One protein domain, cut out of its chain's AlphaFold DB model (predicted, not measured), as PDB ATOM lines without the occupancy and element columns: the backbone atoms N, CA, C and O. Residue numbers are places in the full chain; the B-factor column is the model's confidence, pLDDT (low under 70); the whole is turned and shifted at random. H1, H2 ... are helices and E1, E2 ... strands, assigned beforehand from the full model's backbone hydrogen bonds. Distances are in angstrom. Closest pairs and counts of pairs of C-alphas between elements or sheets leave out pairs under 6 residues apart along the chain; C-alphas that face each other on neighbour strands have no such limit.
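This is residues 57 to 247 of the 260 residues of an uncharacterized protein of Candidatus Latescibacteria bacterium (UniProt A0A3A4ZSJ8). A strongly twisted sheet of six strands and a smaller sheet of four lie partly face to face as a sandwich. H1, H2 and H6 lie over one face of the larger sheet, while the long helix H3 runs out past the strands toward H4 at one end. The larger sheet has the order E6 E5 E4 E3 E2 E10, the smaller E8 E7 E1 E9, both mixed; E2 to E6 form a meander, each strand the antiparallel neighbour of the one before. The printed part has 191 residues, mixed in class, with named elements in the order H1 E1 E2 E3 E4 E5 E6 H2 E7 E8 H3 H4 H5 E9 H6 E10 H7. It is compact, with a radius of gyration of the C-alphas of 16.8 A and spans of 56 by 39 by 24 A.

The larger sheet runs E6, residues 137 to 140, E5, 126 to 134, E4, 112 to 121, E3, 91 to 98, E2, 78 to 85, and E10, 233 to 235. E2 and E10 are parallel, with N 85 and O 234 within hydrogen-bond range at 2.8 A. The other neighbours are antiparallel hairpins, with N 139 and O 132 at 2.9 A, N 117 and O 131 at 2.8 A, N 94 and O 116 at 2.8 A, and N 82 and O 95 at 2.9 A. The smaller sheet runs E8, residues 166 to 168, E7, 156 to 159, E1, 67 to 70, and E9, 220 to 223. E7 and E8 form a hairpin, with N 158 and O 167 at 2.9 A; E7 and E1 are parallel, with N 157 and O 67 at 2.8 A; E1 and E9 are antiparallel, with N 68 and O 222 at 2.9 A. The facing parts of the sheets are 9.5 A centre to centre. H2, residues 142 to 150, is over E5 at a height over the sheet of 7.7 A, its closest C-alphas Leu 145 and Asp 129 at 5.8 A. On the same face are H6, residues 224 to 227, over E2, and H1, residues 57 to 63. H3, residues 178 to 193, and H7, residues 240 to 247, only graze that sheet. H3 only just touches H5, residues 212 to 215, with 3 pairs of C-alphas within 8 A, the closest Tyr 187 and Tyr 212 at 6.5 A. H4, residues 201 to 205, is apart from both. Every O i to N i+4 pair is within hydrogen-bond range in H1, H2, H3, H4 and H7; H5 and H6 are too short for one.

E4 is 30.5 A long, from C-alpha 112 at (-4.457, -2.371, 38.856) to C-alpha 121 at (17.528, -23.344, 41.578). E5 measures 24.0 A, E3 22.8 A, H3 22.0 A and E2 20.6 A. H7 ends at C-alpha 247, (-3.078, -5.134, 27.539).

The two C-alphas farthest apart, those of Val 123 and Pro 197, are 56.5 A apart. The printed part has no cut. The link from E3 to E4, residues 99 to 111, is long. The mean pLDDT of the printed part is 91.9, with residues 104 to 109 and 199 to 205 under 70.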
ATOM      1  N   ARG A  57       8.942 -23.313  29.229       91.94
ATOM      2  CA  ARG A  57       8.851 -22.117  30.084       91.94
ATOM      3  C   ARG A  57       7.447 -21.928  30.644       91.94
ATOM      4  O   ARG A  57       7.322 -21.451  31.770       91.94
ATOM      5  N   HIS A  58       6.407 -22.308  29.902       95.38
ATOM      6  CA  HIS A  58       5.030 -22.231  30.386       95.38
ATOM      7  C   HIS A  58       4.771 -23.239  31.509       95.38
ATOM      8  O   HIS A  58       4.256 -22.864  32.564       95.38
ATOM      9  N   THR A  59       5.274 -24.464  31.372       95.81
ATOM     10  CA  THR A  59       5.275 -25.466  32.451       95.81
ATOM     11  C   THR A  59       5.992 -24.957  33.706       95.81
ATOM     12  O   THR A  59       5.491 -25.104  34.824       95.81
ATOM     13  N   LEU A  60       7.155 -24.318  33.544       96.25
ATOM     14  CA  LEU A  60       7.905 -23.749  34.664       96.25
ATOM     15  C   LEU A  60       7.178 -22.553  35.303       96.25
ATOM     16  O   LEU A  60       7.156 -22.428  36.527       96.25
ATOM     17  N   ALA A  61       6.533 -21.712  34.490       98.06
ATOM     18  CA  ALA A  61       5.711 -20.602  34.957       98.06
ATOM     19  C   ALA A  61       4.524 -21.089  35.799       98.06
ATOM     20  O   ALA A  61       4.266 -20.516  36.854       98.06
ATOM     21  N   ILE A  62       3.844 -22.162  35.387       97.94
ATOM     22  CA  ILE A  62       2.763 -22.786  36.167       97.94
ATOM     23  C   ILE A  62       3.299 -23.374  37.478       97.94
ATOM     24  O   ILE A  62       2.689 -23.192  38.532       97.94
ATOM     25  N   ARG A  63       4.457 -24.048  37.440       97.50
ATOM     26  CA  ARG A  63       5.064 -24.694  38.616       97.50
ATOM     27  C   ARG A  63       5.337 -23.722  39.760       97.50
ATOM     28  O   ARG A  63       5.159 -24.101  40.911       97.50
ATOM     29  N   PHE A  64       5.785 -22.509  39.450       98.50
ATOM     30  CA  PHE A  64       6.087 -21.487  40.455       98.50
ATOM     31  C   PHE A  64       4.959 -20.459  40.627       98.50
ATOM     32  O   PHE A  64       5.103 -19.521  41.412       98.50
ATOM     33  N   ALA A  65       3.830 -20.625  39.923       98.50
ATOM     34  CA  ALA A  65       2.732 -19.669  39.955       98.50
ATOM     35  C   ALA A  65       2.153 -19.553  41.373       98.50
ATOM     36  O   ALA A  65       1.773 -20.581  41.962       98.50
ATOM     37  N   PRO A  66       2.042 -18.327  41.917       98.44
ATOM     38  CA  PRO A  66       1.547 -18.122  43.264       98.44
ATOM     39  C   PRO A  66       0.088 -18.560  43.410       98.44
ATOM     40  O   PRO A  66      -0.693 -18.595  42.459       98.44
ATOM     41  N   VAL A  67      -0.289 -18.874  44.640       98.62
ATOM     42  CA  VAL A  67      -1.683 -18.977  45.056       98.62
ATOM     43  C   VAL A  67      -2.040 -17.667  45.735       98.62
ATOM     44  O   VAL A  67      -1.455 -17.325  46.761       98.62
ATOM     45  N   LEU A  68      -2.990 -16.936  45.167       98.75
ATOM     46  CA  LEU A  68      -3.448 -15.667  45.710       98.75
ATOM     47  C   LEU A  68      -4.572 -15.932  46.714       98.75
ATOM     48  O   LEU A  68      -5.536 -16.633  46.409       98.75
ATOM     49  N   MET A  69      -4.447 -15.378  47.913       98.62
ATOM     50  CA  MET A  69      -5.463 -15.437  48.956       98.62
ATOM     51  C   MET A  69      -6.107 -14.064  49.071       98.62
ATOM     52  O   MET A  69      -5.497 -13.116  49.562       98.62
ATOM     53  N   LEU A  70      -7.329 -13.956  48.572       98.44
ATOM     54  CA  LEU A  70      -8.130 -12.742  48.567       98.44
ATOM     55  C   LEU A  70      -9.060 -12.734  49.782       98.44
ATOM     56  O   LEU A  70      -9.332 -13.763  50.405       98.44
ATOM     57  N   HIS A  71      -9.568 -11.553  50.098       97.31
ATOM     58  CA  HIS A  71     -10.676 -11.390  51.028       97.31
ATOM     59  C   HIS A  71     -12.005 -11.789  50.352       97.31
ATOM     60  O   HIS A  71     -12.199 -11.501  49.172       97.31
ATOM     61  N   ALA A  72     -12.946 -12.392  51.090       95.31
ATOM     62  CA  ALA A  72     -14.258 -12.808  50.567       95.31
ATOM     63  C   ALA A  72     -15.060 -11.695  49.868       95.31
ATOM     64  O   ALA A  72     -15.655 -11.916  48.816       95.31
ATOM     65  N   ASP A  73     -15.023 -10.488  50.429       93.06
ATOM     66  CA  ASP A  73     -15.664  -9.296  49.860       93.06
ATOM     67  C   ASP A  73     -14.801  -8.548  48.821       93.06
ATOM     68  O   ASP A  73     -15.049  -7.365  48.583       93.06
ATOM     69  N   GLU A  74     -13.743  -9.148  48.261       93.69
ATOM     70  CA  GLU A  74     -12.917  -8.493  47.234       93.69
ATOM     71  C   GLU A  74     -13.771  -8.111  46.004       93.69
ATOM     72  O   GLU A  74     -14.339  -8.993  45.352       93.69
ATOM     73  N   PRO A  75     -13.904  -6.807  45.681       90.12
ATOM     74  CA  PRO A  75     -14.763  -6.358  44.588       90.12
ATOM     75  C   PRO A  75     -14.186  -6.600  43.190       90.12
ATOM     76  O   PRO A  75     -14.963  -6.598  42.233       90.12
ATOM     77  N   TYR A  76     -12.867  -6.765  43.054       91.50
ATOM     78  CA  TYR A  76     -12.188  -6.801  41.762       91.50
ATOM     79  C   TYR A  76     -11.544  -8.151  41.483       91.50
ATOM     80  O   TYR A  76     -10.841  -8.734  42.307       91.50
ATOM     81  N   ARG A  77     -11.772  -8.653  40.273       93.81
ATOM     82  CA  ARG A  77     -11.249  -9.950  39.844       93.81
ATOM     83  C   ARG A  77      -9.839  -9.821  39.289       93.81
ATOM     84  O   ARG A  77      -9.467  -8.789  38.736       93.81
ATOM     85  N   VAL A  78      -9.091 -10.922  39.359       96.69
ATOM     86  CA  VAL A  78      -7.882 -11.098  38.549       96.69
ATOM     87  C   VAL A  78      -8.299 -11.190  37.080       96.69
ATOM     88  O   VAL A  78      -9.181 -11.972  36.723       96.69
ATOM     89  N   VAL A  79      -7.664 -10.382  36.237       94.44
ATOM     90  CA  VAL A  79      -7.902 -10.302  34.791       94.44
ATOM     91  C   VAL A  79      -6.884 -11.144  34.033       94.44
ATOM     92  O   VAL A  79      -7.237 -11.884  33.117       94.44
ATOM     93  N   SER A  80      -5.606 -11.037  34.401       95.00
ATOM     94  CA  SER A  80      -4.527 -11.785  33.755       95.00
ATOM     95  C   SER A  80      -3.298 -11.889  34.648       95.00
ATOM     96  O   SER A  80      -3.089 -11.058  35.535       95.00
ATOM     97  N   VAL A  81      -2.477 -12.910  34.393       97.94
ATOM     98  CA  VAL A  81      -1.177 -13.081  35.040       97.94
ATOM     99  C   VAL A  81      -0.122 -13.331  33.973       97.94
ATOM    100  O   VAL A  81      -0.263 -14.234  33.148       97.94
ATOM    101  N   PHE A  82       0.948 -12.541  34.002       97.62
ATOM    102  CA  PHE A  82       2.104 -12.711  33.128       97.62
ATOM    103  C   PHE A  82       3.297 -13.221  33.918       97.62
ATOM    104  O   PHE A  82       3.639 -12.657  34.957       97.62
ATOM    105  N   ALA A  83       3.945 -14.259  33.395       98.25
ATOM    106  CA  ALA A  83       5.192 -14.778  33.932       98.25
ATOM    107  C   ALA A  83       6.359 -14.272  33.080       98.25
ATOM    108  O   ALA A  83       6.471 -14.587  31.895       98.25
ATOM    109  N   VAL A  84       7.233 -13.480  33.690       97.50
ATOM    110  CA  VAL A  84       8.392 -12.871  33.040       97.50
ATOM    111  C   VAL A  84       9.650 -13.484  33.633       97.50
ATOM    112  O   VAL A  84       9.991 -13.242  34.790       97.50
ATOM    113  N   PHE A  85      10.355 -14.284  32.848       97.50
ATOM    114  CA  PHE A  85      11.646 -14.828  33.239       97.50
ATOM    115  C   PHE A  85      12.738 -13.769  33.111       97.50
ATOM    116  O   PHE A  85      12.822 -13.047  32.113       97.50
ATOM    117  N   HIS A  86      13.601 -13.702  34.122       96.38
ATOM    118  CA  HIS A  86      14.808 -12.897  34.045       96.38
ATOM    119  C   HIS A  86      15.771 -13.529  33.021       96.38
ATOM    120  O   HIS A  86      16.024 -14.733  33.091       96.38
ATOM    121  N   PRO A  87      16.376 -12.750  32.104       95.00
ATOM    122  CA  PRO A  87      17.187 -13.298  31.008       95.00
ATOM    123  C   PRO A  87      18.503 -13.947  31.463       95.00
ATOM    124  O   PRO A  87      19.122 -14.703  30.722       95.00
ATOM    125  N   SER A  88      18.975 -13.627  32.669       94.12
ATOM    126  CA  SER A  88      20.269 -14.110  33.186       94.12
ATOM    127  C   SER A  88      20.271 -14.592  34.640       94.12
ATOM    128  O   SER A  88      21.328 -14.924  35.167       94.12
ATOM    129  N   LYS A  89      19.113 -14.628  35.307       95.81
ATOM    130  CA  LYS A  89      18.979 -15.073  36.703       95.81
ATOM    131  C   LYS A  89      17.870 -16.125  36.757       95.81
ATOM    132  O   LYS A  89      16.914 -15.997  35.992       95.81
ATOM    133  N   PRO A  90      17.950 -17.134  37.634       96.38
ATOM    134  CA  PRO A  90      16.888 -18.119  37.789       96.38
ATOM    135  C   PRO A  90      15.753 -17.522  38.637       96.38
ATOM    136  O   PRO A  90      15.543 -17.854  39.798       96.38
ATOM    137  N   LEU A  91      15.061 -16.558  38.040       97.56
ATOM    138  CA  LEU A  91      14.063 -15.717  38.679       97.56
ATOM    139  C   LEU A  91      12.900 -15.523  37.710       97.56
ATOM    140  O   LEU A  91      13.112 -15.219  36.533       97.56
ATOM    141  N   VAL A  92      11.679 -15.675  38.207       98.25
ATOM    142  CA  VAL A  92      10.453 -15.367  37.467       98.25
ATOM    143  C   VAL A  92       9.670 -14.293  38.215       98.25
ATOM    144  O   VAL A  92       9.479 -14.391  39.425       98.25
ATOM    145  N   ALA A  93       9.244 -13.256  37.500       98.06
ATOM    146  CA  ALA A  93       8.304 -12.260  37.984       98.06
ATOM    147  C   ALA A  93       6.882 -12.628  37.551       98.06
ATOM    148  O   ALA A  93       6.650 -12.967  36.393       98.06
ATOM    149  N   TYR A  94       5.928 -12.514  38.465       98.38
ATOM    150  CA  TYR A  94       4.503 -12.672  38.214       98.38
ATOM    151  C   TYR A  94       3.837 -11.309  38.279       98.38
ATOM    152  O   TYR A  94       3.661 -10.759  39.365       98.38
ATOM    153  N   HIS A  95       3.472 -10.774  37.117       97.38
ATOM    154  CA  HIS A  95       2.685  -9.553  37.006       97.38
ATOM    155  C   HIS A  95       1.208  -9.932  37.049       97.38
ATOM    156  O   HIS A  95       0.718 -10.598  36.137       97.38
ATOM    157  N   VAL A  96       0.516  -9.535  38.110       97.25
ATOM    158  CA  VAL A  96      -0.897  -9.838  38.349       97.25
ATOM    159  C   VAL A  96      -1.709  -8.586  38.058       97.25
ATOM    160  O   VAL A  96      -1.396  -7.526  38.592       97.25
ATOM    161  N   PHE A  97      -2.732  -8.693  37.218       94.88
ATOM    162  CA  PHE A  97      -3.596  -7.566  36.876       94.88
ATOM    163  C   PHE A  97      -5.001  -7.775  37.426       94.88
ATOM    164  O   PHE A  97      -5.577  -8.846  37.225       94.88
ATOM    165  N   PHE A  98      -5.552  -6.751  38.069       93.69
ATOM    166  CA  PHE A  98      -6.913  -6.724  38.604       93.69
ATOM    167  C   PHE A  98      -7.771  -5.701  37.860       93.69
ATOM    168  O   PHE A  98      -7.247  -4.767  37.258       93.69
ATOM    169  N   GLU A  99      -9.093  -5.871  37.908       90.19
ATOM    170  CA  GLU A  99     -10.051  -5.009  37.199       90.19
ATOM    171  C   GLU A  99      -9.969  -3.518  37.572       90.19
ATOM    172  O   GLU A  99     -10.316  -2.683  36.743       90.19
ATOM    173  N   ASP A 100      -9.595  -3.170  38.808       86.62
ATOM    174  CA  ASP A 100      -9.492  -1.781  39.287       86.62
ATOM    175  C   ASP A 100      -8.845  -1.736  40.691       86.62
ATOM    176  O   ASP A 100      -8.565  -2.778  41.277       86.62
ATOM    177  N   ASP A 101      -8.686  -0.536  41.259       85.00
ATOM    178  CA  ASP A 101      -8.285  -0.265  42.652       85.00
ATOM    179  C   ASP A 101      -9.308   0.686  43.311       85.00
ATOM    180  O   ASP A 101      -9.744   1.670  42.721       85.00
ATOM    181  N   VAL A 102      -9.687   0.451  44.569       81.44
ATOM    182  CA  VAL A 102     -10.746   1.196  45.283       81.44
ATOM    183  C   VAL A 102     -10.426   2.687  45.459       81.44
ATOM    184  O   VAL A 102     -11.341   3.513  45.529       81.44
ATOM    185  N   LEU A 103      -9.151   3.065  45.564       75.12
ATOM    186  CA  LEU A 103      -8.728   4.467  45.634       75.12
ATOM    187  C   LEU A 103      -8.713   5.151  44.267       75.12
ATOM    188  O   LEU A 103      -8.867   6.379  44.191       75.12
ATOM    189  N   LEU A 104      -8.479   4.382  43.206       66.94
ATOM    190  CA  LEU A 104      -8.351   4.868  41.836       66.94
ATOM    191  C   LEU A 104      -9.609   4.636  40.989       66.94
ATOM    192  O   LEU A 104      -9.686   5.181  39.885       66.94
ATOM    193  N   ALA A 105     -10.610   3.951  41.541       63.72
ATOM    194  CA  ALA A 105     -11.860   3.614  40.886       63.72
ATOM    195  C   ALA A 105     -12.502   4.843  40.234       63.72
ATOM    196  O   ALA A 105     -12.690   5.896  40.855       63.72
ATOM    197  N   GLY A 106     -12.809   4.716  38.943       56.69
ATOM    198  CA  GLY A 106     -13.424   5.781  38.149       56.69
ATOM    199  C   GLY A 106     -12.489   6.934  37.752       56.69
ATOM    200  O   GLY A 106     -12.958   7.911  37.171       56.69
ATOM    201  N   ARG A 107     -11.173   6.844  38.010       59.38
ATOM    202  CA  ARG A 107     -10.172   7.846  37.578       59.38
ATOM    203  C   ARG A 107      -9.494   7.517  36.243       59.38
ATOM    204  O   ARG A 107      -8.434   8.065  35.948       59.38
ATOM    205  N   GLY A 108     -10.100   6.651  35.430       55.56
ATOM    206  CA  GLY A 108      -9.657   6.375  34.059       55.56
ATOM    207  C   GLY A 108      -8.414   5.489  33.936       55.56
ATOM    208  O   GLY A 108      -7.846   5.415  32.851       55.56
ATOM    209  N   LYS A 109      -7.992   4.823  35.017       61.53
ATOM    210  CA  LYS A 109      -7.112   3.653  34.924       61.53
ATOM    211  C   LYS A 109      -7.980   2.410  34.829       61.53
ATOM    212  O   LYS A 109      -8.979   2.323  35.534       61.53
ATOM    213  N   SER A 110      -7.619   1.515  33.927       70.69
ATOM    214  CA  SER A 110      -8.432   0.358  33.566       70.69
ATOM    215  C   SER A 110      -8.019  -0.921  34.276       70.69
ATOM    216  O   SER A 110      -8.870  -1.793  34.386       70.69
ATOM    217  N   LEU A 111      -6.780  -1.026  34.774       86.75
ATOM    218  CA  LEU A 111      -6.311  -2.161  35.568       86.75
ATOM    219  C   LEU A 111      -5.403  -1.702  36.712       86.75
ATOM    220  O   LEU A 111      -4.577  -0.794  36.547       86.75
ATOM    221  N   ASP A 112      -5.522  -2.371  37.857       89.69
ATOM    222  CA  ASP A 112      -4.457  -2.371  38.856       89.69
ATOM    223  C   ASP A 112      -3.425  -3.455  38.517       89.69
ATOM    224  O   ASP A 112      -3.747  -4.484  37.920       89.69
ATOM    225  N   HIS A 113      -2.163  -3.201  38.841       92.94
ATOM    226  CA  HIS A 113      -1.035  -4.058  38.472       92.94
ATOM    227  C   HIS A 113      -0.228  -4.365  39.711       92.94
ATOM    228  O   HIS A 113       0.286  -3.436  40.302       92.94
ATOM    229  N   GLU A 114      -0.007  -5.626  40.050       95.38
ATOM    230  CA  GLU A 114       0.841  -6.062  41.155       95.38
ATOM    231  C   GLU A 114       1.952  -7.002  40.696       95.38
ATOM    232  O   GLU A 114       1.906  -7.559  39.597       95.38
ATOM    233  N   ILE A 115       2.996  -7.154  41.516       96.88
ATOM    234  CA  ILE A 115       4.147  -7.992  41.163       96.88
ATOM    235  C   ILE A 115       4.701  -8.779  42.351       96.88
ATOM    236  O   ILE A 115       4.885  -8.260  43.457       96.88
ATOM    237  N   ALA A 116       4.993 -10.049  42.093       98.25
ATOM    238  CA  ALA A 116       5.741 -10.934  42.973       98.25
ATOM    239  C   ALA A 116       6.850 -11.635  42.186       98.25
ATOM    240  O   ALA A 116       6.793 -11.705  40.961       98.25
ATOM    241  N   TRP A 117       7.844 -12.176  42.880       98.62
ATOM    242  CA  TRP A 117       8.949 -12.899  42.265       98.62
ATOM    243  C   TRP A 117       9.205 -14.218  42.972       98.62
ATOM    244  O   TRP A 117       9.113 -14.300  44.197       98.62
ATOM    245  N   VAL A 118       9.588 -15.226  42.195       98.62
ATOM    246  CA  VAL A 118      10.062 -16.513  42.703       98.62
ATOM    247  C   VAL A 118      11.456 -16.754  42.158       98.62
ATOM    248  O   VAL A 118      11.650 -16.864  40.944       98.62
ATOM    249  N   GLU A 119      12.429 -16.803  43.060       98.38
ATOM    250  CA  GLU A 119      13.770 -17.275  42.744       98.38
ATOM    251  C   GLU A 119      13.789 -18.799  42.855       98.38
ATOM    252  O   GLU A 119      13.116 -19.381  43.713       98.38
ATOM    253  N   TYR A 120      14.534 -19.460  41.976       97.94
ATOM    254  CA  TYR A 120      14.630 -20.908  41.953       97.94
ATOM    255  C   TYR A 120      16.048 -21.392  41.656       97.94
ATOM    256  O   TYR A 120      16.892 -20.681  41.123       97.94
ATOM    257  N   ASP A 121      16.313 -22.649  41.982       97.00
ATOM    258  CA  ASP A 121      17.528 -23.344  41.578       97.00
ATOM    259  C   ASP A 121      17.322 -23.921  40.162       97.00
ATOM    260  O   ASP A 121      16.402 -24.725  39.965       97.00
ATOM    261  N   PRO A 122      18.139 -23.542  39.161       94.12
ATOM    262  CA  PRO A 122      17.936 -23.959  37.774       94.12
ATOM    263  C   PRO A 122      18.263 -25.437  37.516       94.12
ATOM    264  O   PRO A 122      17.888 -25.954  36.469       94.12
ATOM    265  N   VAL A 123      18.935 -26.121  38.447       94.00
ATOM    266  CA  VAL A 123      19.271 -27.548  38.354       94.00
ATOM    267  C   VAL A 123      18.174 -28.393  38.998       94.00
ATOM    268  O   VAL A 123      17.695 -29.358  38.409       94.00
ATOM    269  N   THR A 124      17.750 -28.039  40.212       95.81
ATOM    270  CA  THR A 124      16.763 -28.825  40.972       95.81
ATOM    271  C   THR A 124      15.317 -28.404  40.716       95.81
ATOM    272  O   THR A 124      14.396 -29.130  41.101       95.81
ATOM    273  N   LEU A 125      15.105 -27.244  40.082       95.19
ATOM    274  CA  LEU A 125      13.798 -26.633  39.815       95.19
ATOM    275  C   LEU A 125      12.942 -26.496  41.085       95.19
ATOM    276  O   LEU A 125      11.736 -26.789  41.099       95.19
ATOM    277  N   LYS A 126      13.599 -26.070  42.167       97.69
ATOM    278  CA  LYS A 126      12.996 -25.783  43.472       97.69
ATOM    279  C   LYS A 126      13.122 -24.302  43.794       97.69
ATOM    280  O   LYS A 126      14.163 -23.713  43.523       97.69
ATOM    281  N   ALA A 127      12.088 -23.731  44.404       98.12
ATOM    282  CA  ALA A 127      12.108 -22.348  44.860       98.12
ATOM    283  C   ALA A 127      13.190 -22.149  45.939       98.12
ATOM    284  O   ALA A 127      13.315 -22.958  46.871       98.12
ATOM    285  N   THR A 128      13.962 -21.072  45.808       98.31
ATOM    286  CA  THR A 128      15.030 -20.671  46.736       98.31
ATOM    287  C   THR A 128      14.657 -19.443  47.549       98.31
ATOM    288  O   THR A 128      15.043 -19.386  48.712       98.31
ATOM    289  N   ASP A 129      13.857 -18.530  46.997       98.12
ATOM    290  CA  ASP A 129      13.300 -17.378  47.713       98.12
ATOM    291  C   ASP A 129      11.998 -16.897  47.039       98.12
ATOM    292  O   ASP A 129      11.714 -17.220  45.880       98.12
ATOM    293  N   VAL A 130      11.180 -16.148  47.778       98.44
ATOM    294  CA  VAL A 130       9.910 -15.578  47.312       98.44
ATOM    295  C   VAL A 130       9.806 -14.137  47.787       98.44
ATOM    296  O   VAL A 130       9.863 -13.847  48.984       98.44
ATOM    297  N   PHE A 131       9.580 -13.237  46.837       98.31
ATOM    298  CA  PHE A 131       9.494 -11.806  47.078       98.31
ATOM    299  C   PHE A 131       8.127 -11.277  46.653       98.31
ATOM    300  O   PHE A 131       7.585 -11.688  45.629       98.31
ATOM    301  N   THR A 132       7.589 -10.304  47.380       97.75
ATOM    302  CA  THR A 132       6.399  -9.555  46.953       97.75
ATOM    303  C   THR A 132       6.676  -8.065  46.947       97.75
ATOM    304  O   THR A 132       7.508  -7.577  47.716       97.75
ATOM    305  N   LEU A 133       5.976  -7.321  46.092       95.31
ATOM    306  CA  LEU A 133       5.965  -5.870  46.165       95.31
ATOM    307  C   LEU A 133       4.763  -5.391  46.984       95.31
ATOM    308  O   LEU A 133       3.621  -5.444  46.547       95.31
ATOM    309  N   TRP A 134       5.045  -4.854  48.164       95.38
ATOM    310  CA  TRP A 134       4.074  -4.246  49.063       95.38
ATOM    311  C   TRP A 134       4.266  -2.731  49.097       95.38
ATOM    312  O   TRP A 134       5.233  -2.230  49.679       95.38
ATOM    313  N   HIS A 135       3.384  -1.984  48.427       90.62
ATOM    314  CA  HIS A 135       3.405  -0.514  48.371       90.62
ATOM    315  C   HIS A 135       4.815   0.093  48.211       90.62
ATOM    316  O   HIS A 135       5.243   0.957  48.987       90.62
ATOM    317  N   ARG A 136       5.540  -0.348  47.168       88.06
ATOM    318  CA  ARG A 136       6.927   0.052  46.829       88.06
ATOM    319  C   ARG A 136       8.029  -0.583  47.692       88.06
ATOM    320  O   ARG A 136       9.192  -0.233  47.531       88.06
ATOM    321  N   THR A 137       7.689  -1.510  48.580       92.06
ATOM    322  CA  THR A 137       8.644  -2.248  49.418       92.06
ATOM    323  C   THR A 137       8.719  -3.683  48.953       92.06
ATOM    324  O   THR A 137       7.686  -4.330  48.834       92.06
ATOM    325  N   VAL A 138       9.922  -4.202  48.743       95.50
ATOM    326  CA  VAL A 138      10.082  -5.646  48.574       95.50
ATOM    327  C   VAL A 138      10.027  -6.309  49.941       95.50
ATOM    328  O   VAL A 138      10.776  -5.936  50.846       95.50
ATOM    329  N   LEU A 139       9.124  -7.269  50.094       96.94
ATOM    330  CA  LEU A 139       9.005  -8.096  51.287       96.94
ATOM    331  C   LEU A 139       9.392  -9.532  50.962       96.94
ATOM    332  O   LEU A 139       9.166 -10.009  49.854       96.94
ATOM    333  N   ARG A 140       9.928 -10.221  51.968       96.44
ATOM    334  CA  ARG A 140      10.191 -11.660  51.947       96.44
ATOM    335  C   ARG A 140      10.011 -12.245  53.341       96.44
ATOM    336  O   ARG A 140      10.218 -11.539  54.332       96.44
ATOM    337  N   THR A 141       9.669 -13.523  53.426       97.75
ATOM    338  CA  THR A 141       9.602 -14.271  54.687       97.75
ATOM    339  C   THR A 141      10.034 -15.715  54.459       97.75
ATOM    340  O   THR A 141       9.641 -16.344  53.475       97.75
ATOM    341  N   ASP A 142      10.755 -16.288  55.424       97.56
ATOM    342  CA  ASP A 142      11.110 -17.713  55.379       97.56
ATOM    343  C   ASP A 142       9.854 -18.596  55.376       97.56
ATOM    344  O   ASP A 142       9.804 -19.620  54.698       97.56
ATOM    345  N   ALA A 143       8.798 -18.167  56.080       97.94
ATOM    346  CA  ALA A 143       7.509 -18.854  56.102       97.94
ATOM    347  C   ALA A 143       6.884 -18.981  54.703       97.94
ATOM    348  O   ALA A 143       6.324 -20.028  54.393       97.94
ATOM    349  N   CYS A 144       7.007 -17.961  53.847       98.12
ATOM    350  CA  CYS A 144       6.484 -18.017  52.483       98.12
ATOM    351  C   CYS A 144       7.262 -19.002  51.610       98.12
ATOM    352  O   CYS A 144       6.663 -19.746  50.837       98.12
ATOM    353  N   LEU A 145       8.588 -19.065  51.765       98.31
ATOM    354  CA  LEU A 145       9.405 -20.060  51.076       98.31
ATOM    355  C   LEU A 145       9.095 -21.486  51.555       98.31
ATOM    356  O   LEU A 145       9.013 -22.409  50.744       98.31
ATOM    357  N   MET A 146       8.943 -21.688  52.867       98.06
ATOM    358  CA  MET A 146       8.614 -23.003  53.428       98.06
ATOM    359  C   MET A 146       7.230 -23.475  52.976       98.06
ATOM    360  O   MET A 146       7.090 -24.631  52.577       98.06
ATOM    361  N   ASP A 147       6.244 -22.578  52.965       96.81
ATOM    362  CA  ASP A 147       4.915 -22.842  52.411       96.81
ATOM    363  C   ASP A 147       4.993 -23.225  50.926       96.81
ATOM    364  O   ASP A 147       4.473 -24.271  50.542       96.81
ATOM    365  N   ALA A 148       5.738 -22.471  50.110       97.62
ATOM    366  CA  ALA A 148       5.933 -22.801  48.699       97.62
ATOM    367  C   ALA A 148       6.524 -24.207  48.520       97.62
ATOM    368  O   ALA A 148       6.032 -24.997  47.714       97.62
ATOM    369  N   LYS A 149       7.557 -24.557  49.299       97.81
ATOM    370  CA  LYS A 149       8.189 -25.883  49.247       97.81
ATOM    371  C   LYS A 149       7.220 -27.003  49.633       97.81
ATOM    372  O   LYS A 149       7.256 -28.053  48.991       97.81
ATOM    373  N   ALA A 150       6.360 -26.776  50.625       97.19
ATOM    374  CA  ALA A 150       5.321 -27.718  51.040       97.19
ATOM    375  C   ALA A 150       4.161 -27.815  50.029       97.19
ATOM    376  O   ALA A 150       3.552 -28.873  49.891       97.19
ATOM    377  N   SER A 151       3.907 -26.746  49.273       94.75
ATOM    378  CA  SER A 151       2.786 -26.600  48.335       94.75
ATOM    379  C   SER A 151       3.190 -26.808  46.870       94.75
ATOM    380  O   SER A 151       2.691 -26.142  45.967       94.75
ATOM    381  N   GLY A 152       4.123 -27.726  46.602       96.19
ATOM    382  CA  GLY A 152       4.501 -28.072  45.225       96.19
ATOM    383  C   GLY A 152       5.276 -26.977  44.481       96.19
ATOM    384  O   GLY A 152       5.207 -26.919  43.260       96.19
ATOM    385  N   GLN A 153       6.050 -26.164  45.207       97.81
ATOM    386  CA  GLN A 153       6.808 -24.992  44.732       97.81
ATOM    387  C   GLN A 153       5.968 -23.735  44.458       97.81
ATOM    388  O   GLN A 153       6.461 -22.790  43.848       97.81
ATOM    389  N   ARG A 154       4.724 -23.698  44.943       98.00
ATOM    390  CA  ARG A 154       3.769 -22.622  44.668       98.00
ATOM    391  C   ARG A 154       3.537 -21.772  45.915       98.00
ATOM    392  O   ARG A 154       2.880 -22.253  46.837       98.00
ATOM    393  N   PRO A 155       4.072 -20.542  45.988       98.12
ATOM    394  CA  PRO A 155       3.934 -19.722  47.184       98.12
ATOM    395  C   PRO A 155       2.507 -19.216  47.377       98.12
ATOM    396  O   PRO A 155       1.888 -18.719  46.435       98.12
ATOM    397  N   ARG A 156       2.015 -19.252  48.615       98.12
ATOM    398  CA  ARG A 156       0.834 -18.493  49.028       98.12
ATOM    399  C   ARG A 156       1.168 -17.010  49.212       98.12
ATOM    400  O   ARG A 156       2.037 -16.667  50.014       98.12
ATOM    401  N   LEU A 157       0.407 -16.134  48.560       98.75
ATOM    402  CA  LEU A 157       0.473 -14.680  48.728       98.75
ATOM    403  C   LEU A 157      -0.887 -14.151  49.190       98.75
ATOM    404  O   LEU A 157      -1.907 -14.471  48.587       98.75
ATOM    405  N   ASP A 158      -0.908 -13.338  50.240       98.62
ATOM    406  CA  ASP A 158      -2.132 -12.689  50.712       98.62
ATOM    407  C   ASP A 158      -2.317 -11.349  49.967       98.62
ATOM    408  O   ASP A 158      -1.376 -10.559  49.859       98.62
ATOM    409  N   VAL A 159      -3.514 -11.094  49.437       98.25
ATOM    410  CA  VAL A 159      -3.835  -9.922  48.609       98.25
ATOM    411  C   VAL A 159      -4.656  -8.934  49.425       98.25
ATOM    412  O   VAL A 159      -5.735  -9.265  49.916       98.25
ATOM    413  N   GLN A 160      -4.164  -7.706  49.566       97.25
ATOM    414  CA  GLN A 160      -4.891  -6.663  50.279       97.25
ATOM    415  C   GLN A 160      -6.226  -6.340  49.603       97.25
ATOM    416  O   GLN A 160      -6.268  -6.038  48.411       97.25
ATOM    417  N   TRP A 161      -7.295  -6.285  50.400       96.19
ATOM    418  CA  TRP A 161      -8.613  -5.890  49.913       96.19
ATOM    419  C   TRP A 161      -8.576  -4.518  49.232       96.19
ATOM    420  O   TRP A 161      -8.166  -3.515  49.835       96.19
ATOM    421  N   GLY A 162      -9.039  -4.488  47.986       90.69
ATOM    422  CA  GLY A 162      -9.336  -3.291  47.213       90.69
ATOM    423  C   GLY A 162      -8.152  -2.455  46.716       90.69
ATOM    424  O   GLY A 162      -8.369  -1.562  45.910       90.69
ATOM    425  N   GLN A 163      -6.931  -2.692  47.184       90.25
ATOM    426  CA  GLN A 163      -5.706  -2.066  46.647       90.25
ATOM    427  C   GLN A 163      -4.678  -3.084  46.155       90.25
ATOM    428  O   GLN A 163      -3.625  -2.708  45.662       90.25
ATOM    429  N   HIS A 164      -4.939  -4.363  46.426       94.19
ATOM    430  CA  HIS A 164      -4.219  -5.532  45.932       94.19
ATOM    431  C   HIS A 164      -2.733  -5.655  46.260       94.19
ATOM    432  O   HIS A 164      -2.110  -6.623  45.829       94.19
ATOM    433  N   GLY A 165      -2.181  -4.805  47.129       95.31
ATOM    434  CA  GLY A 165      -0.827  -4.978  47.651       95.31
ATOM    435  C   GLY A 165      -0.560  -6.428  48.086       95.31
ATOM    436  O   GLY A 165      -1.338  -7.017  48.843       95.31
ATOM    437  N   LEU A 166       0.538  -7.010  47.592       97.88
ATOM    438  CA  LEU A 166       0.859  -8.422  47.807       97.88
ATOM    439  C   LEU A 166       1.707  -8.614  49.065       97.88
ATOM    440  O   LEU A 166       2.806  -8.065  49.196       97.88
ATOM    441  N   LEU A 167       1.225  -9.452  49.975       98.44
ATOM    442  CA  LEU A 167       1.914  -9.837  51.202       98.44
ATOM    443  C   LEU A 167       2.439 -11.271  51.087       98.44
ATOM    444  O   LEU A 167       1.696 -12.164  50.674       98.44
ATOM    445  N   PRO A 168       3.689 -11.540  51.499       98.25
ATOM    446  CA  PRO A 168       4.181 -12.908  51.560       98.25
ATOM    447  C   PRO A 168       3.497 -13.647  52.718       98.25
ATOM    448  O   PRO A 168       3.198 -13.052  53.762       98.25
ATOM    449  N   HIS A 169       3.287 -14.958  52.587       98.06
ATOM    450  CA  HIS A 169       2.767 -15.752  53.698       98.06
ATOM    451  C   HIS A 169       3.625 -15.572  54.966       98.06
ATOM    452  O   HIS A 169       4.854 -15.517  54.926       98.06
ATOM    453  N   GLY A 170       2.981 -15.433  56.126       96.88
ATOM    454  CA  GLY A 170       3.680 -15.142  57.380       96.88
ATOM    455  C   GLY A 170       4.145 -13.688  57.530       96.88
ATOM    456  O   GLY A 170       4.930 -13.401  58.431       96.88
ATOM    457  N   TRP A 171       3.644 -12.745  56.720       97.50
ATOM    458  CA  TRP A 171       3.925 -11.302  56.845       97.50
ATOM    459  C   TRP A 171       3.720 -10.746  58.267       97.50
ATOM    460  O   TRP A 171       4.402  -9.808  58.679       97.50
ATOM    461  N   LYS A 172       2.823 -11.354  59.059       95.50
ATOM    462  CA  LYS A 172       2.597 -11.022  60.478       95.50
ATOM    463  C   LYS A 172       3.810 -11.279  61.376       95.50
ATOM    464  O   LYS A 172       3.771 -10.858  62.527       95.50
ATOM    465  N   ASN A 173       4.865 -11.913  60.873       94.25
ATOM    466  CA  ASN A 173       6.119 -12.168  61.585       94.25
ATOM    467  C   ASN A 173       7.256 -11.241  61.132       94.25
ATOM    468  O   ASN A 173       8.356 -11.308  61.672       94.25
ATOM    469  N   LEU A 174       7.010 -10.353  60.161       93.88
ATOM    470  CA  LEU A 174       8.005  -9.373  59.737       93.88
ATOM    471  C   LEU A 174       8.363  -8.437  60.898       93.88
ATOM    472  O   LEU A 174       7.474  -7.912  61.583       93.88
ATOM    473  N   VAL A 175       9.667  -8.198  61.068       90.00
ATOM    474  CA  VAL A 175      10.223  -7.258  62.059       90.00
ATOM    475  C   VAL A 175       9.763  -5.830  61.766       90.00
ATOM    476  O   VAL A 175       9.460  -5.067  62.679       90.00
ATOM    477  N   THR A 176       9.656  -5.470  60.485       90.62
ATOM    478  CA  THR A 176       9.108  -4.170  60.100       90.62
ATOM    479  C   THR A 176       7.627  -4.068  60.470       90.62
ATOM    480  O   THR A 176       6.817  -4.948  60.174       90.62
ATOM    481  N   ALA A 177       7.247  -2.953  61.092       88.00
ATOM    482  CA  ALA A 177       5.851  -2.639  61.379       88.00
ATOM    483  C   ALA A 177       5.073  -2.201  60.126       88.00
ATOM    484  O   ALA A 177       3.846  -2.122  60.171       88.00
ATOM    485  N   ARG A 178       5.770  -1.919  59.016       92.19
ATOM    486  CA  ARG A 178       5.216  -1.234  57.846       92.19
ATOM    487  C   ARG A 178       3.950  -1.896  57.278       92.19
ATOM    488  O   ARG A 178       2.950  -1.188  57.217       92.19
ATOM    489  N   PRO A 179       3.902  -3.212  56.981       94.88
ATOM    490  CA  PRO A 179       2.675  -3.834  56.479       94.88
ATOM    491  C   PRO A 179       1.491  -3.718  57.438       94.88
ATOM    492  O   PRO A 179       0.382  -3.416  57.017       94.88
ATOM    493  N   ARG A 180       1.726  -3.880  58.749       94.25
ATOM    494  CA  ARG A 180       0.674  -3.743  59.771       94.25
ATOM    495  C   ARG A 180       0.124  -2.315  59.804       94.25
ATOM    496  O   ARG A 180      -1.091  -2.129  59.838       94.25
ATOM    497  N   LEU A 181       1.010  -1.318  59.771       94.31
ATOM    498  CA  LEU A 181       0.629   0.094  59.796       94.31
ATOM    499  C   LEU A 181      -0.101   0.517  58.514       94.31
ATOM    500  O   LEU A 181      -1.122   1.198  58.593       94.31
ATOM    501  N   GLU A 182       0.403   0.112  57.348       95.06
ATOM    502  CA  GLU A 182      -0.214   0.422  56.056       95.06
ATOM    503  C   GLU A 182      -1.579  -0.272  55.935       95.06
ATOM    504  O   GLU A 182      -2.553   0.408  55.640       95.06
ATOM    505  N   LEU A 183      -1.717  -1.551  56.315       95.94
ATOM    506  CA  LEU A 183      -3.025  -2.227  56.371       95.94
ATOM    507  C   LEU A 183      -4.024  -1.510  57.287       95.94
ATOM    508  O   LEU A 183      -5.175  -1.314  56.904       95.94
ATOM    509  N   ALA A 184      -3.613  -1.107  58.494       95.88
ATOM    510  CA  ALA A 184      -4.492  -0.380  59.414       95.88
ATOM    511  C   ALA A 184      -4.901   0.994  58.853       95.88
ATOM    512  O   ALA A 184      -6.050   1.417  58.988       95.88
ATOM    513  N   THR A 185      -3.973   1.674  58.179       93.81
ATOM    514  CA  THR A 185      -4.226   2.961  57.521       93.81
ATOM    515  C   THR A 185      -5.203   2.800  56.358       93.81
ATOM    516  O   THR A 185      -6.160   3.568  56.248       93.81
ATOM    517  N   HIS A 186      -5.008   1.782  55.521       92.81
ATOM    518  CA  HIS A 186      -5.869   1.489  54.381       92.81
ATOM    519  C   HIS A 186      -7.257   1.011  54.802       92.81
ATOM    520  O   HIS A 186      -8.245   1.430  54.201       92.81
ATOM    521  N   TYR A 187      -7.366   0.253  55.893       95.00
ATOM    522  CA  TYR A 187      -8.651  -0.065  56.509       95.00
ATOM    523  C   TYR A 187      -9.426   1.203  56.900       95.00
ATOM    524  O   TYR A 187     -10.585   1.381  56.518       95.00
ATOM    525  N   GLU A 188      -8.793   2.132  57.623       94.06
ATOM    526  CA  GLU A 188      -9.451   3.383  58.015       94.06
ATOM    527  C   GLU A 188      -9.787   4.272  56.807       94.06
ATOM    528  O   GLU A 188     -10.830   4.934  56.793       94.06
ATOM    529  N   LEU A 189      -8.961   4.241  55.759       89.31
ATOM    530  CA  LEU A 189      -9.252   4.909  54.494       89.31
ATOM    531  C   LEU A 189     -10.474   4.294  53.799       89.31
ATOM    532  O   LEU A 189     -11.380   5.038  53.429       89.31
ATOM    533  N   ALA A 190     -10.566   2.967  53.695       88.88
ATOM    534  CA  ALA A 190     -11.732   2.281  53.138       88.88
ATOM    535  C   ALA A 190     -13.016   2.666  53.893       88.88
ATOM    536  O   ALA A 190     -14.016   3.064  53.289       88.88
ATOM    537  N   ARG A 191     -12.977   2.680  55.233       90.00
ATOM    538  CA  ARG A 191     -14.110   3.142  56.056       90.00
ATOM    539  C   ARG A 191     -14.460   4.605  55.829       90.00
ATOM    540  O   ARG A 191     -15.636   4.972  55.897       90.00
ATOM    541  N   TYR A 192     -13.460   5.459  55.634       87.00
ATOM    542  CA  TYR A 192     -13.678   6.865  55.322       87.00
ATOM    543  C   TYR A 192     -14.355   7.024  53.956       87.00
ATOM    544  O   TYR A 192     -15.366   7.722  53.867       87.00
ATOM    545  N   LEU A 193     -13.867   6.324  52.929       83.62
ATOM    546  CA  LEU A 193     -14.428   6.347  51.577       83.62
ATOM    547  C   LEU A 193     -15.872   5.845  51.530       83.62
ATOM    548  O   LEU A 193     -16.682   6.409  50.797       83.62
ATOM    549  N   ASN A 194     -16.240   4.867  52.361       85.25
ATOM    550  CA  ASN A 194     -17.629   4.408  52.484       85.25
ATOM    551  C   ASN A 194     -18.610   5.507  52.916       85.25
ATOM    552  O   ASN A 194     -19.808   5.387  52.674       85.25
ATOM    553  N   ARG A 195     -18.127   6.554  53.597       84.00
ATOM    554  CA  ARG A 195     -18.956   7.667  54.087       84.00
ATOM    555  C   ARG A 195     -19.064   8.814  53.089       84.00
ATOM    556  O   ARG A 195     -19.851   9.732  53.322       84.00
ATOM    557  N   LEU A 196     -18.249   8.818  52.036       81.00
ATOM    558  CA  LEU A 196     -18.296   9.870  51.032       81.00
ATOM    559  C   LEU A 196     -19.495   9.662  50.098       81.00
ATOM    560  O   LEU A 196     -19.833   8.517  49.786       81.00
ATOM    561  N   PRO A 197     -20.129  10.748  49.619       75.94
ATOM    562  CA  PRO A 197     -21.118  10.655  48.554       75.94
ATOM    563  C   PRO A 197     -20.516   9.942  47.341       75.94
ATOM    564  O   PRO A 197     -19.447  10.315  46.858       75.94
ATOM    565  N   LYS A 198     -21.194   8.899  46.866       71.38
ATOM    566  CA  LYS A 198     -20.756   8.087  45.727       71.38
ATOM    567  C   LYS A 198     -21.427   8.592  44.452       71.38
ATOM    568  O   LYS A 198     -22.649   8.750  44.431       71.38
ATOM    569  N   ALA A 199     -20.632   8.840  43.413       66.12
ATOM    570  CA  ALA A 199     -21.101   9.435  42.162       66.12
ATOM    571  C   ALA A 199     -21.973   8.468  41.342       66.12
ATOM    572  O   ALA A 199     -22.949   8.896  40.732       66.12
ATOM    573  N   SER A 200     -21.677   7.164  41.380       65.00
ATOM    574  CA  SER A 200     -22.428   6.137  40.649       65.00
ATOM    575  C   SER A 200     -22.871   4.960  41.530       65.00
ATOM    576  O   SER A 200     -22.444   4.809  42.674       65.00
ATOM    577  N   ALA A 201     -23.768   4.113  41.008       60.78
ATOM    578  CA  ALA A 201     -24.157   2.858  41.661       60.78
ATOM    579  C   ALA A 201     -23.000   1.840  41.703       60.78
ATOM    580  O   ALA A 201     -22.873   1.110  42.683       60.78
ATOM    581  N   ARG A 202     -22.119   1.854  40.692       63.50
ATOM    582  CA  ARG A 202     -20.887   1.051  40.657       63.50
ATOM    583  C   ARG A 202     -19.956   1.430  41.814       63.50
ATOM    584  O   ARG A 202     -19.514   0.554  42.545       63.50
ATOM    585  N   ASP A 203     -19.796   2.724  42.090       62.28
ATOM    586  CA  ASP A 203     -18.970   3.202  43.215       62.28
ATOM    587  C   ASP A 203     -19.586   2.900  44.593       62.28
ATOM    588  O   ASP A 203     -18.880   2.896  45.607       62.28
ATOM    589  N   ARG A 204     -20.913   2.692  44.653       57.69
ATOM    590  CA  ARG A 204     -21.632   2.276  45.871       57.69
ATOM    591  C   ARG A 204     -21.466   0.791  46.173       57.69
ATOM    592  O   ARG A 204     -21.557   0.430  47.344       57.69
ATOM    593  N   ALA A 205     -21.249  -0.042  45.155       64.44
ATOM    594  CA  ALA A 205     -21.020  -1.477  45.329       64.44
ATOM    595  C   ALA A 205     -19.669  -1.761  46.010       64.44
ATOM    596  O   ALA A 205     -19.524  -2.749  46.721       64.44
ATOM    597  N   VAL A 206     -18.711  -0.846  45.859       77.38
ATOM    598  CA  VAL A 206     -17.366  -0.957  46.423       77.38
ATOM    599  C   VAL A 206     -17.326  -0.315  47.815       77.38
ATOM    600  O   VAL A 206     -17.117   0.898  47.968       77.38
ATOM    601  N   SER A 207     -17.578  -1.126  48.848       84.19
ATOM    602  CA  SER A 207     -17.511  -0.701  50.253       84.19
ATOM    603  C   SER A 207     -17.076  -1.827  51.192       84.19
ATOM    604  O   SER A 207     -17.657  -2.906  51.138       84.19
ATOM    605  N   PHE A 208     -16.144  -1.555  52.113       90.25
ATOM    606  CA  PHE A 208     -15.736  -2.522  53.145       90.25
ATOM    607  C   PHE A 208     -16.490  -2.314  54.464       90.25
ATOM    608  O   PHE A 208     -16.343  -1.263  55.090       90.25
ATOM    609  N   ARG A 209     -17.287  -3.284  54.925       90.25
ATOM    610  CA  ARG A 209     -18.149  -3.103  56.117       90.25
ATOM    611  C   ARG A 209     -17.676  -3.832  57.377       90.25
ATOM    612  O   ARG A 209     -18.242  -3.581  58.439       90.25
ATOM    613  N   GLY A 210     -16.652  -4.672  57.269       93.38
ATOM    614  CA  GLY A 210     -16.123  -5.462  58.378       93.38
ATOM    615  C   GLY A 210     -15.305  -4.675  59.409       93.38
ATOM    616  O   GLY A 210     -15.035  -3.468  59.298       93.38
ATOM    617  N   SER A 211     -14.882  -5.397  60.439       96.56
ATOM    618  CA  SER A 211     -13.867  -4.972  61.400       96.56
ATOM    619  C   SER A 211     -12.465  -4.972  60.771       96.56
ATOM    620  O   SER A 211     -12.259  -5.481  59.672       96.56
ATOM    621  N   TYR A 212     -11.469  -4.415  61.469       96.75
ATOM    622  CA  TYR A 212     -10.072  -4.544  61.034       96.75
ATOM    623  C   TYR A 212      -9.604  -6.007  61.046       96.75
ATOM    624  O   TYR A 212      -8.788  -6.390  60.217       96.75
ATOM    625  N   GLY A 213     -10.131  -6.816  61.976       97.12
ATOM    626  CA  GLY A 213      -9.853  -8.250  62.027       97.12
ATOM    627  C   GLY A 213     -10.302  -8.946  60.746       97.12
ATOM    628  O   GLY A 213      -9.511  -9.686  60.173       97.12
ATOM    629  N   ASP A 214     -11.503  -8.614  60.268       96.56
ATOM    630  CA  ASP A 214     -12.039  -9.110  58.994       96.56
ATOM    631  C   ASP A 214     -11.216  -8.573  57.812       96.56
ATOM    632  O   ASP A 214     -10.846  -9.311  56.916       96.56
ATOM    633  N   TYR A 215     -10.802  -7.300  57.838       95.88
ATOM    634  CA  TYR A 215     -10.021  -6.693  56.746       95.88
ATOM    635  C   TYR A 215      -8.707  -7.424  56.429       95.88
ATOM    636  O   TYR A 215      -8.194  -7.333  55.316       95.88
ATOM    637  N   ILE A 216      -8.151  -8.140  57.409       96.62
ATOM    638  CA  ILE A 216      -6.913  -8.914  57.269       96.62
ATOM    639  C   ILE A 216      -7.159 -10.430  57.206       96.62
ATOM    640  O   ILE A 216      -6.237 -11.208  57.489       96.62
ATOM    641  N   THR A 217      -8.384 -10.862  56.883       96.88
ATOM    642  CA  THR A 217      -8.687 -12.255  56.536       96.88
ATOM    643  C   THR A 217      -8.550 -12.483  55.035       96.88
ATOM    644  O   THR A 217      -9.113 -11.747  54.230       96.88
ATOM    645  N   PHE A 218      -7.802 -13.528  54.680       97.19
ATOM    646  CA  PHE A 218      -7.491 -13.914  53.305       97.19
ATOM    647  C   PHE A 218      -7.845 -15.394  53.126       97.19
ATOM    648  O   PHE A 218      -7.034 -16.282  53.420       97.19
ATOM    649  N   ASP A 219      -9.091 -15.658  52.755       96.50
ATOM    650  CA  ASP A 219      -9.722 -16.979  52.777       96.50
ATOM    651  C   ASP A 219     -10.259 -17.431  51.413       96.50
ATOM    652  O   ASP A 219     -10.520 -18.621  51.227       96.50
ATOM    653  N   VAL A 220     -10.333 -16.536  50.425       98.19
ATOM    654  CA  VAL A 220     -10.690 -16.889  49.049       98.19
ATOM    655  C   VAL A 220      -9.442 -17.211  48.250       98.19
ATOM    656  O   VAL A 220      -8.602 -16.355  47.987       98.19
ATOM    657  N   ARG A 221      -9.331 -18.467  47.826       98.12
ATOM    658  CA  ARG A 221      -8.237 -18.931  46.978       98.12
ATOM    659  C   ARG A 221      -8.494 -18.566  45.515       98.12
ATOM    660  O   ARG A 221      -9.497 -18.984  44.946       98.12
ATOM    661  N   VAL A 222      -7.527 -17.900  44.891       98.50
ATOM    662  CA  VAL A 222      -7.424 -17.719  43.440       98.50
ATOM    663  C   VAL A 222      -6.105 -18.314  42.964       98.50
ATOM    664  O   VAL A 222      -5.028 -17.986  43.464       98.50
ATOM    665  N   ASP A 223      -6.186 -19.233  42.010       98.19
ATOM    666  CA  ASP A 223      -5.015 -19.909  41.474       98.19
ATOM    667  C   ASP A 223      -4.427 -19.095  40.312       98.19
ATOM    668  O   ASP A 223      -5.036 -18.999  39.250       98.19
ATOM    669  N   ALA A 224      -3.251 -18.480  40.494       98.25
ATOM    670  CA  ALA A 224      -2.667 -17.642  39.445       98.25
ATOM    671  C   ALA A 224      -2.317 -18.441  38.180       98.25
ATOM    672  O   ALA A 224      -2.277 -17.861  37.098       98.25
ATOM    673  N   ALA A 225      -2.087 -19.755  38.296       97.81
ATOM    674  CA  ALA A 225      -1.781 -20.601  37.147       97.81
ATOM    675  C   ALA A 225      -2.929 -20.624  36.129       97.81
ATOM    676  O   ALA A 225      -2.662 -20.646  34.928       97.81
ATOM    677  N   ASP A 226      -4.179 -20.520  36.592       98.06
ATOM    678  CA  ASP A 226      -5.378 -20.515  35.740       98.06
ATOM    679  C   ASP A 226      -5.427 -19.296  34.800       98.06
ATOM    680  O   ASP A 226      -6.130 -19.301  33.788       98.06
ATOM    681  N   TYR A 227      -4.646 -18.255  35.106       97.88
ATOM    682  CA  TYR A 227      -4.573 -17.006  34.348       97.88
ATOM    683  C   TYR A 227      -3.316 -16.897  33.472       97.88
ATOM    684  O   TYR A 227      -3.193 -15.937  32.705       97.88
ATOM    685  N   ILE A 228      -2.390 -17.862  33.553       97.06
ATOM    686  CA  ILE A 228      -1.149 -17.878  32.770       97.06
ATOM    687  C   ILE A 228      -1.377 -18.673  31.486       97.06
ATOM    688  O   ILE A 228      -1.232 -19.896  31.427       97.06
ATOM    689  N   ARG A 229      -1.701 -17.956  30.412       92.88
ATOM    690  CA  ARG A 229      -1.743 -18.523  29.058       92.88
ATOM    691  C   ARG A 229      -0.326 -18.643  28.486       92.88
ATOM    692  O   ARG A 229       0.591 -17.968  28.949       92.88
ATOM    693  N   ALA A 230      -0.136 -19.476  27.464       89.31
ATOM    694  CA  ALA A 230       1.178 -19.661  26.837       89.31
ATOM    695  C   ALA A 230       1.764 -18.341  26.291       89.31
ATOM    696  O   ALA A 230       2.954 -18.082  26.430       89.31
ATOM    697  N   ASP A 231       0.914 -17.460  25.754       88.88
ATOM    698  CA  ASP A 231       1.277 -16.117  25.284       88.88
ATOM    699  C   ASP A 231       1.411 -15.075  26.412       88.88
ATOM    700  O   ASP A 231       1.611 -13.898  26.135       88.88
ATOM    701  N   CYS A 232       1.282 -15.479  27.676       94.31
ATOM    702  CA  CYS A 232       1.550 -14.647  28.851       94.31
ATOM    703  C   CYS A 232       2.909 -14.972  29.492       94.31
ATOM    704  O   CYS A 232       3.215 -14.463  30.571       94.31
ATOM    705  N   VAL A 233       3.721 -15.813  28.846       96.75
ATOM    706  CA  VAL A 233       5.048 -16.204  29.325       96.75
ATOM    707  C   VAL A 233       6.111 -15.628  28.408       96.75
ATOM    708  O   VAL A 233       6.136 -15.915  27.213       96.75
ATOM    709  N   ILE A 234       7.000 -14.815  28.973       95.50
ATOM    710  CA  ILE A 234       8.083 -14.166  28.232       95.50
ATOM    711  C   ILE A 234       9.394 -14.221  29.004       95.50
ATOM    712  O   ILE A 234       9.423 -14.470  30.206       95.50
ATOM    713  N   GLU A 235      10.486 -13.924  28.313       95.75
ATOM    714  CA  GLU A 235      11.784 -13.641  28.913       95.75
ATOM    715  C   GLU A 235      12.199 -12.232  28.490       95.75
ATOM    716  O   GLU A 235      12.222 -11.922  27.299       95.75
ATOM    717  N   ALA A 236      12.469 -11.352  29.453       92.94
ATOM    718  CA  ALA A 236      12.842  -9.974  29.150       92.94
ATOM    719  C   ALA A 236      13.562  -9.324  30.337       92.94
ATOM    720  O   ALA A 236      13.168  -9.557  31.473       92.94
ATOM    721  N   PRO A 237      14.567  -8.452  30.125       91.12
ATOM    722  CA  PRO A 237      15.146  -7.650  31.207       91.12
ATOM    723  C   PRO A 237      14.178  -6.571  31.722       91.12
ATOM    724  O   PRO A 237      14.342  -6.086  32.841       91.12
ATOM    725  N   ARG A 238      13.210  -6.169  30.887       90.56
ATOM    726  CA  ARG A 238      12.109  -5.247  31.189       90.56
ATOM    727  C   ARG A 238      10.868  -5.693  30.424       90.56
ATOM    728  O   ARG A 238      10.938  -5.851  29.208       90.56
ATOM    729  N   SER A 239       9.743  -5.845  31.108       91.88
ATOM    730  CA  SER A 239       8.504  -6.384  30.536       91.88
ATOM    731  C   SER A 239       7.490  -5.323  30.111       91.88
ATOM    732  O   SER A 239       6.600  -5.612  29.317       91.88
ATOM    733  N   ARG A 240       7.622  -4.080  30.595       89.62
ATOM    734  CA  ARG A 240       6.605  -3.022  30.432       89.62
ATOM    735  C   ARG A 240       6.075  -2.856  29.010       89.62
ATOM    736  O   ARG A 240       4.870  -2.784  28.827       89.62
ATOM    737  N   GLU A 241       6.952  -2.732  28.018       87.56
ATOM    738  CA  GLU A 241       6.523  -2.468  26.635       87.56
ATOM    739  C   GLU A 241       5.703  -3.626  26.072       87.56
ATOM    740  O   GLU A 241       4.663  -3.402  25.457       87.56
ATOM    741  N   TYR A 242       6.121  -4.857  26.369       89.94
ATOM    742  CA  TYR A 242       5.376  -6.055  26.010       89.94
ATOM    743  C   TYR A 242       4.010  -6.099  26.705       89.94
ATOM    744  O   TYR A 242       2.988  -6.310  26.054       89.94
ATOM    745  N   LEU A 243       3.980  -5.857  28.019       91.44
ATOM    746  CA  LEU A 243       2.748  -5.886  28.808       91.44
ATOM    747  C   LEU A 243       1.764  -4.803  28.349       91.44
ATOM    748  O   LEU A 243       0.596  -5.105  28.124       91.44
ATOM    749  N   ASN A 244       2.237  -3.576  28.116       89.31
ATOM    750  CA  ASN A 244       1.415  -2.487  27.586       89.31
ATOM    751  C   ASN A 244       0.821  -2.843  26.218       89.31
ATOM    752  O   ASN A 244      -0.370  -2.647  25.986       89.31
ATOM    753  N   ALA A 245       1.638  -3.388  25.311       88.56
ATOM    754  CA  ALA A 245       1.171  -3.805  23.992       88.56
ATOM    755  C   ALA A 245       0.116  -4.916  24.089       88.56
ATOM    756  O   ALA A 245      -0.857  -4.911  23.337       88.56
ATOM    757  N   ARG A 246       0.279  -5.856  25.030       89.06
ATOM    758  CA  ARG A 246      -0.649  -6.977  25.202       89.06
ATOM    759  C   ARG A 246      -1.968  -6.574  25.855       89.06
ATOM    760  O   ARG A 246      -2.997  -7.144  25.492       89.06
ATOM    761  N   LEU A 247      -1.919  -5.639  26.801       87.50
ATOM    762  CA  LEU A 247      -3.078  -5.134  27.539       87.50
ATOM    763  C   LEU A 247      -3.800  -4.000  26.797       87.50
ATOM    764  O   LEU A 247      -4.961  -3.735  27.080       87.50
TER     765      LEU A 247